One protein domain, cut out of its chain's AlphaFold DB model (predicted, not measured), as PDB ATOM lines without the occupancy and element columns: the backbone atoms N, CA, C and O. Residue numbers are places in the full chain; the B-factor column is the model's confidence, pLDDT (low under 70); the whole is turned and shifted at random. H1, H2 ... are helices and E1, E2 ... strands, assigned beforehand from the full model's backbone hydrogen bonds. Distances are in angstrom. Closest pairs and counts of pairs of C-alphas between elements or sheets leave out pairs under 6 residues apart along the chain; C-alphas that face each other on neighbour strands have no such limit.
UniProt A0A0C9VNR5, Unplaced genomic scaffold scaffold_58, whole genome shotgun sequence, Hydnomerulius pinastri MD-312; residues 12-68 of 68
ATOM      1  N   ILE A  12      30.424  -6.166  -6.517       92.94
ATOM      2  CA  ILE A  12      29.585  -6.692  -7.595       92.94
ATOM      3  C   ILE A  12      29.093  -8.093  -7.232       92.94
ATOM      4  O   ILE A  12      27.895  -8.340  -7.324       92.94
ATOM      5  N   LEU A  13      29.980  -8.982  -6.766       89.88
ATOM      6  CA  LEU A  13      29.601 -10.352  -6.397       89.88
ATOM      7  C   LEU A  13      28.635 -10.375  -5.209       89.88
ATOM      8  O   LEU A  13      27.681 -11.147  -5.218       89.88
ATOM      9  N   ASN A  14      28.794  -9.453  -4.259       88.81
ATOM     10  CA  ASN A  14      27.839  -9.282  -3.162       88.81
ATOM     11  C   ASN A  14      26.444  -8.833  -3.631       88.81
ATOM     12  O   ASN A  14      25.457  -9.149  -2.977       88.81
ATOM     13  N   LYS A  15      26.337  -8.120  -4.763       91.88
ATOM     14  CA  LYS A  15      25.043  -7.699  -5.328       91.88
ATOM     15  C   LYS A  15      24.337  -8.815  -6.093       91.88
ATOM     16  O   LYS A  15      23.120  -8.918  -6.000       91.88
ATOM     17  N   VAL A  16      25.075  -9.594  -6.885       91.88
ATOM     18  CA  VAL A  16      24.493 -10.646  -7.743       91.88
ATOM     19  C   VAL A  16      24.381 -12.002  -7.044       91.88
ATOM     20  O   VAL A  16      23.637 -12.860  -7.506       91.88
ATOM     21  N   GLY A  17      25.079 -12.177  -5.921       88.50
ATOM     22  CA  GLY A  17      25.183 -13.447  -5.215       88.50
ATOM     23  C   GLY A  17      26.291 -14.331  -5.786       88.50
ATOM     24  O   GLY A  17      26.652 -14.254  -6.960       88.50
ATOM     25  N   ILE A  18      26.855 -15.177  -4.926       88.94
ATOM     26  CA  ILE A  18      27.894 -16.139  -5.295       88.94
ATOM     27  C   ILE A  18      27.259 -17.527  -5.325       88.94
ATOM     28  O   ILE A  18      26.891 -18.068  -4.283       88.94
ATOM     29  N   GLU A  19      27.163 -18.115  -6.515       87.00
ATOM     30  CA  GLU A  19      26.796 -19.519  -6.678       87.00
ATOM     31  C   GLU A  19      28.063 -20.377  -6.646       87.00
ATOM     32  O   GLU A  19      28.868 -20.381  -7.584       87.00
ATOM     33  N   ARG A  20      28.270 -21.084  -5.534       84.62
ATOM     34  CA  ARG A  20      29.406 -21.994  -5.382       84.62
ATOM     35  C   ARG A  20      29.126 -23.310  -6.094       84.62
ATOM     36  O   ARG A  20      28.109 -23.949  -5.846       84.62
ATOM     37  N   ARG A  21      30.061 -23.725  -6.952       82.00
ATOM     38  CA  ARG A  21      30.004 -25.018  -7.656       82.00
ATOM     39  C   ARG A  21      30.638 -26.162  -6.867       82.00
ATOM     40  O   ARG A  21      30.313 -27.314  -7.118       82.00
ATOM     41  N   CYS A  22      31.531 -25.835  -5.940       79.75
ATOM     42  CA  CYS A  22      32.166 -26.749  -4.999       79.75
ATOM     43  C   CYS A  22      32.424 -26.005  -3.674       79.75
ATOM     44  O   CYS A  22      32.410 -24.766  -3.670       79.75
ATOM     45  N   PRO A  23      32.630 -26.719  -2.556       82.50
ATOM     46  CA  PRO A  23      33.142 -26.132  -1.320       82.50
ATOM     47  C   PRO A  23      34.486 -25.424  -1.546       82.50
ATOM     48  O   PRO A  23      35.279 -25.867  -2.376       82.50
ATOM     49  N   ASP A  24      34.761 -24.360  -0.784       82.25
ATOM     50  CA  ASP A  24      36.025 -23.610  -0.893       82.25
ATOM     51  C   ASP A  24      37.233 -24.518  -0.532       82.25
ATOM     52  O   ASP A  24      38.281 -24.441  -1.161       82.25
ATOM     53  N   GLU A  25      37.048 -25.484   0.380       82.31
ATOM     54  CA  GLU A  25      38.062 -26.493   0.754       82.31
ATOM     55  C   GLU A  25      38.418 -27.473  -0.378       82.31
ATOM     56  O   GLU A  25      39.507 -28.047  -0.393       82.31
ATOM     57  N   GLU A  26      37.505 -27.663  -1.331       83.06
ATOM     58  CA  GLU A  26      37.676 -28.551  -2.486       83.06
ATOM     59  C   GLU A  26      38.012 -27.767  -3.763       83.06
ATOM     60  O   GLU A  26      38.134 -28.351  -4.842       83.06
ATOM     61  N   ALA A  27      38.158 -26.439  -3.672       84.62
ATOM     62  CA  ALA A  27      38.437 -25.602  -4.825       84.62
ATOM     63  C   ALA A  27      39.816 -25.951  -5.417       84.62
ATOM     64  O   ALA A  27      40.839 -25.873  -4.726       84.62
ATOM     65  N   PRO A  28      39.896 -26.305  -6.714       85.62
ATOM     66  CA  PRO A  28      41.165 -26.665  -7.319       85.62
ATOM     67  C   PRO A  28      42.095 -25.452  -7.368       85.62
ATOM     68  O   PRO A  28      41.676 -24.297  -7.513       85.62
ATOM     69  N   LEU A  29      43.400 -25.717  -7.331       89.31
ATOM     70  CA  LEU A  29      44.392 -24.692  -7.630       89.31
ATOM     71  C   LEU A  29      44.182 -24.179  -9.056       89.31
ATOM     72  O   LEU A  29      43.979 -24.955  -9.993       89.31
ATOM     73  N   SER A  30      44.329 -22.868  -9.242       87.00
ATOM     74  CA  SER A  30      44.193 -22.223 -10.557       87.00
ATOM     75  C   SER A  30      45.065 -22.851 -11.650       87.00
ATOM     76  O   SER A  30      44.683 -22.870 -12.820       87.00
ATOM     77  N   GLU A  31      46.218 -23.413 -11.279       88.19
ATOM     78  CA  GLU A  31      47.098 -24.143 -12.193       88.19
ATOM     79  C   GLU A  31      46.504 -25.468 -12.664       88.19
ATOM     80  O   GLU A  31      46.496 -25.745 -13.864       88.19
ATOM     81  N   VAL A  32      46.026 -26.273 -11.712       87.19
ATOM     82  CA  VAL A  32      45.458 -27.603 -11.956       87.19
ATOM     83  C   VAL A  32      44.241 -27.448 -12.851       87.19
ATOM     84  O   VAL A  32      44.208 -28.001 -13.946       87.19
ATOM     85  N   TRP A  33      43.334 -26.545 -12.480       86.19
ATOM     86  CA  TRP A  33      42.142 -26.260 -13.266       86.19
ATOM     87  C   TRP A  33      42.452 -25.841 -14.706       86.19
ATOM     88  O   TRP A  33      41.803 -26.285 -15.655       86.19
ATOM     89  N   ARG A  34      43.465 -24.985 -14.897       86.44
ATOM     90  CA  ARG A  34      43.881 -24.560 -16.237       86.44
ATOM     91  C   ARG A  34      44.418 -25.737 -17.051       86.44
ATOM     92  O   ARG A  34      44.030 -25.881 -18.209       86.44
ATOM     93  N   LYS A  35      45.292 -26.564 -16.467       87.75
ATOM     94  CA  LYS A  35      45.864 -27.742 -17.139       87.75
ATOM     95  C   LYS A  35      44.778 -28.746 -17.514       87.75
ATOM     96  O   LYS A  35      44.738 -29.163 -18.669       87.75
ATOM     97  N   GLU A  36      43.873 -29.062 -16.596       84.75
ATOM     98  CA  GLU A  36      42.781 -30.010 -16.827       84.75
ATOM     99  C   GLU A  36      41.829 -29.523 -17.921       84.75
ATOM    100  O   GLU A  36      41.550 -30.246 -18.881       84.75
ATOM    101  N   ARG A  37      41.404 -28.253 -17.871       84.00
ATOM    102  CA  ARG A  37      40.553 -27.672 -18.921       84.00
ATOM    103  C   ARG A  37      41.203 -27.721 -20.298       84.00
ATOM    104  O   ARG A  37      40.523 -28.057 -21.268       84.00
ATOM    105  N   THR A  38      42.489 -27.382 -20.397       84.62
ATOM    106  CA  THR A  38      43.213 -27.402 -21.674       84.62
ATOM    107  C   THR A  38      43.419 -28.827 -22.178       84.62
ATOM    108  O   THR A  38      43.137 -29.098 -23.340       84.62
ATOM    109  N   THR A  39      43.852 -29.749 -21.319       83.06
ATOM    110  CA  THR A  39      44.089 -31.156 -21.680       83.06
ATOM    111  C   THR A  39      42.819 -31.849 -22.137       83.06
ATOM    112  O   THR A  39      42.846 -32.640 -23.077       83.06
ATOM    113  N   ALA A  40      41.705 -31.561 -21.474       79.50
ATOM    114  CA  ALA A  40      40.458 -32.234 -21.754       79.50
ATOM    115  C   ALA A  40      39.784 -31.683 -23.033       79.50
ATOM    116  O   ALA A  40      38.896 -32.338 -23.584       79.50
ATOM    117  N   TYR A  41      40.150 -30.488 -23.511       74.38
ATOM    118  CA  TYR A  41      39.588 -29.902 -24.733       74.38
ATOM    119  C   TYR A  41      39.892 -30.788 -25.955       74.38
ATOM    120  O   TYR A  41      41.048 -31.079 -26.247       74.38
ATOM    121  N   GLY A  42      38.847 -31.262 -26.642       71.75
ATOM    122  CA  GLY A  42      38.968 -32.173 -27.789       71.75
ATOM    123  C   GLY A  42      39.343 -33.627 -27.459       71.75
ATOM    124  O   GLY A  42      39.521 -34.413 -28.384       71.75
ATOM    125  N   ARG A  43      39.471 -33.999 -26.174       70.56
ATOM    126  CA  ARG A  43      39.848 -35.365 -25.742       70.56
ATOM    127  C   ARG A  43      38.790 -36.112 -24.938       70.56
ATOM    128  O   ARG A  43      38.886 -37.323 -24.795       70.56
ATOM    129  N   SER A  44      37.824 -35.405 -24.370       67.62
ATOM    130  CA  SER A  44      36.763 -35.994 -23.550       67.62
ATOM    131  C   SER A  44      35.448 -36.052 -24.316       67.62
ATOM    132  O   SER A  44      35.095 -35.063 -24.965       67.62
ATOM    133  N   ASP A  45      34.683 -37.121 -24.126       65.31
ATOM    134  CA  ASP A  45      33.330 -37.218 -24.665       65.31
ATOM    135  C   ASP A  45      32.430 -36.114 -24.093       65.31
ATOM    136  O   ASP A  45      32.212 -36.011 -22.882       65.31
ATOM    137  N   LEU A  46      31.922 -35.272 -24.991       66.56
ATOM    138  CA  LEU A  46      30.897 -34.279 -24.698       66.56
ATOM    139  C   LEU A  46      29.553 -35.001 -24.596       66.56
ATOM    140  O   LEU A  46      29.144 -35.717 -25.512       66.56
ATOM    141  N   LYS A  47      28.859 -34.839 -23.470       69.31
ATOM    142  CA  LYS A  47      27.505 -35.374 -23.311       69.31
ATOM    143  C   LYS A  47      26.513 -34.310 -23.758       69.31
ATOM    144  O   LYS A  47      26.714 -33.129 -23.494       69.31
ATOM    145  N   LYS A  48      25.424 -34.712 -24.417       66.75
ATOM    146  CA  LYS A  48      24.322 -33.780 -24.696       66.75
ATOM    147  C   LYS A  48      23.778 -33.267 -23.361       66.75
ATOM    148  O   LYS A  48      23.386 -34.077 -22.521       66.75
ATOM    149  N   GLY A  49      23.818 -31.953 -23.169       62.72
ATOM    150  CA  GLY A  49      23.273 -31.290 -21.993       62.72
ATOM    151  C   GLY A  49      21.745 -31.305 -21.998       62.72
ATOM    152  O   GLY A  49      21.106 -31.697 -22.976       62.72
ATOM    153  N   ALA A  50      21.150 -30.867 -20.888       63.44
ATOM    154  CA  ALA A  50      19.694 -30.787 -20.740       63.44
ATOM    155  C   ALA A  50      19.044 -29.727 -21.658       63.44
ATOM    156  O   ALA A  50      17.843 -29.777 -21.918       63.44
ATOM    157  N   GLU A  51      19.834 -28.776 -22.160       68.88
ATOM    158  CA  GLU A  51      19.396 -27.693 -23.039       68.88
ATOM    159  C   GLU A  51      19.722 -27.984 -24.516       68.88
ATOM    160  O   GLU A  51      20.731 -28.602 -24.861       68.88
ATOM    161  N   LYS A  52      18.861 -27.508 -25.426       66.94
ATOM    162  CA  LYS A  52      19.051 -27.666 -26.876       66.94
ATOM    163  C   LYS A  52      20.310 -26.904 -27.322       66.94
ATOM    164  O   LYS A  52      20.412 -25.713 -27.056       66.94
ATOM    165  N   ASN A  53      21.216 -27.584 -28.030       70.12
ATOM    166  CA  ASN A  53      22.532 -27.082 -28.476       70.12
ATOM    167  C   ASN A  53      23.552 -26.794 -27.356       70.12
ATOM    168  O   ASN A  53      24.562 -26.137 -27.599       70.12
ATOM    169  N   VAL A  54      23.325 -27.304 -26.143       73.62
ATOM    170  CA  VAL A  54      24.322 -27.247 -25.070       73.62
ATOM    171  C   VAL A  54      24.931 -28.627 -24.891       73.62
ATOM    172  O   VAL A  54      24.226 -29.611 -24.670       73.62
ATOM    173  N   GLU A  55      26.250 -28.703 -24.979       76.81
ATOM    174  CA  GLU A  55      27.009 -29.891 -24.613       76.81
ATOM    175  C   GLU A  55      27.612 -29.694 -23.226       76.81
ATOM    176  O   GLU A  55      28.149 -28.637 -22.902       76.81
ATOM    177  N   GLU A  56      27.512 -30.702 -22.373       76.81
ATOM    178  CA  GLU A  56      28.026 -30.665 -21.014       76.81
ATOM    179  C   GLU A  56      29.193 -31.625 -20.849       76.81
ATOM    180  O   GLU A  56      29.239 -32.731 -21.399       76.81
ATOM    181  N   LYS A  57      30.147 -31.192 -20.036       76.00
ATOM    182  CA  LYS A  57      31.327 -31.959 -19.690       76.00
ATOM    183  C   LYS A  57      31.624 -31.803 -18.215       76.00
ATOM    184  O   LYS A  57      31.657 -30.690 -17.704       76.00
ATOM    185  N   VAL A  58      31.892 -32.914 -17.546       72.81
ATOM    186  CA  VAL A  58      32.316 -32.899 -16.147       72.81
ATOM    187  C   VAL A  58      33.841 -32.909 -16.110       72.81
ATOM    188  O   VAL A  58      34.462 -33.828 -16.639       72.81
ATOM    189  N   ILE A  59      34.443 -31.880 -15.515       72.81
ATOM    190  CA  ILE A  59      35.885 -31.792 -15.246       72.81
ATOM    191  C   ILE A  59      36.037 -31.694 -13.734       72.81
ATOM    192  O   ILE A  59      35.535 -30.738 -13.153       72.81
ATOM    193  N   GLU A  60      36.663 -32.694 -13.109       68.00
ATOM    194  CA  GLU A  60      36.868 -32.751 -11.649       68.00
ATOM    195  C   GLU A  60      35.590 -32.448 -10.835       68.00
ATOM    196  O   GLU A  60      35.587 -31.644  -9.913       68.00
ATOM    197  N   GLY A  61      34.454 -33.045 -11.225       66.50
ATOM    198  CA  GLY A  61      33.155 -32.837 -10.561       66.50
ATOM    199  C   GLY A  61      32.412 -31.558 -10.966       66.50
ATOM    200  O   GLY A  61      31.231 -31.412 -10.660       66.50
ATOM    201  N   MET A  62      33.045 -30.665 -11.727       69.62
ATOM    202  CA  MET A  62      32.456 -29.401 -12.156       69.62
ATOM    203  C   MET A  62      31.868 -29.502 -13.570       69.62
ATOM    204  O   MET A  62      32.544 -29.912 -14.517       69.62
ATOM    205  N   ILE A  63      30.603 -29.100 -13.731       74.12
ATOM    206  CA  ILE A  63      29.912 -29.107 -15.028       74.12
ATOM    207  C   ILE A  63      30.334 -27.879 -15.846       74.12
ATOM    208  O   ILE A  63      30.131 -26.723 -15.457       74.12
ATOM    209  N   VAL A  64      30.913 -28.137 -17.011       75.69
ATOM    210  CA  VAL A  64      31.287 -27.155 -18.023       75.69
ATOM    211  C   VAL A  64      30.302 -27.272 -19.179       75.69
ATOM    212  O   VAL A  64      30.223 -28.311 -19.829       75.69
ATOM    213  N   LYS A  65      29.552 -26.193 -19.421       80.12
ATOM    214  CA  LYS A  65      28.650 -26.055 -20.567       80.12
ATOM    215  C   LYS A  65      29.422 -25.506 -21.768       80.12
ATOM    216  O   LYS A  65      30.136 -24.509 -21.650       80.12
ATOM    217  N   HIS A  66      29.261 -26.155 -22.909       74.31
ATOM    218  CA  HIS A  66      29.748 -25.761 -24.220       74.31
ATOM    219  C   HIS A  66      28.533 -25.353 -25.058       74.31
ATOM    220  O   HIS A  66      27.620 -26.151 -25.261       74.31
ATOM    221  N   TYR A  67      28.509 -24.098 -25.502       75.31
ATOM    222  CA  TYR A  67      27.457 -23.564 -26.364       75.31
ATOM    223  C   TYR A  67      27.956 -23.627 -27.811       75.31
ATOM    224  O   TYR A  67      28.941 -22.956 -28.124       75.31
ATOM    225  N   ASN A  68      27.313 -24.452 -28.647       63.72
ATOM    226  CA  ASN A  68      27.599 -24.596 -30.083       63.72
ATOM    227  C   ASN A  68      26.507 -23.944 -30.938       63.72
ATOM    228  O   ASN A  68      25.321 -23.982 -30.530       63.72
TER     229      ASN A  68
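Overview. This is residues 12 to 68 of the 68 residues of an uncharacterized protein of Hydnomerulius pinastri MD-312 (UniProt A0A0C9VNR5). A strand hairpin, E1 and E2, has the helix H2 near its turn end, while residues 12 to 20, with the short helix H1, stick out as a free arm. Two long stretches with no named element join H1 to H2 and H2 to the hairpin, and the whole is loosely put together. The printed part has 57 residues, with two named helices and then two named strands in the order H1, H2, E1, E2; the sheet, E1 - E2, is antiparallel. The class is mixed, helices and strands, with under half of the residues in named elements. The whole is loose, with a radius of gyration of the C-alphas of 13.3 A and spans of 33 by 27 by 17 A.

Along the chain. H1 is residues 13 to 16, beginning at C-alpha 13 (29.601, -10.352, -6.397). H2 is residues 30 to 40, 15.5 A long, beginning at C-alpha 30 (44.193, -22.223, -10.557). E1 is residues 54 to 59, 15.8 A long. E2 is residues 62 to 67, 16.2 A long, ending at C-alpha 67 (27.457, -23.564, -26.364).

Arrangement. H1 is apart from H2, E1 and E2. The closest C-alphas of H2 and E1 are those of Arg 37 and Ile 59, 7.2 A apart. H2 and E2 are apart. E1 and E2 form a hairpin, antiparallel at 152 degrees, with N 57 and O 64 at 2.9 A and N 64 and O 57 at 2.7 A, within hydrogen-bond range. Residues 47 to 48 pair antiparallel with residues 55 to 56 of E1. In H2 every O i to N i+4 pair is within hydrogen-bond range; H1 is too short for such a pair.

Size, cuts and confidence. The C-alphas farthest apart, those of Lys 15 and Arg 43, are 37.4 A apart. The printed part has no cut. The links H1 to H2 and H2 to E1 are long; E1 to E2 is tight. Residues 44 to 52, 60 to 62 and 68 have pLDDT under 70.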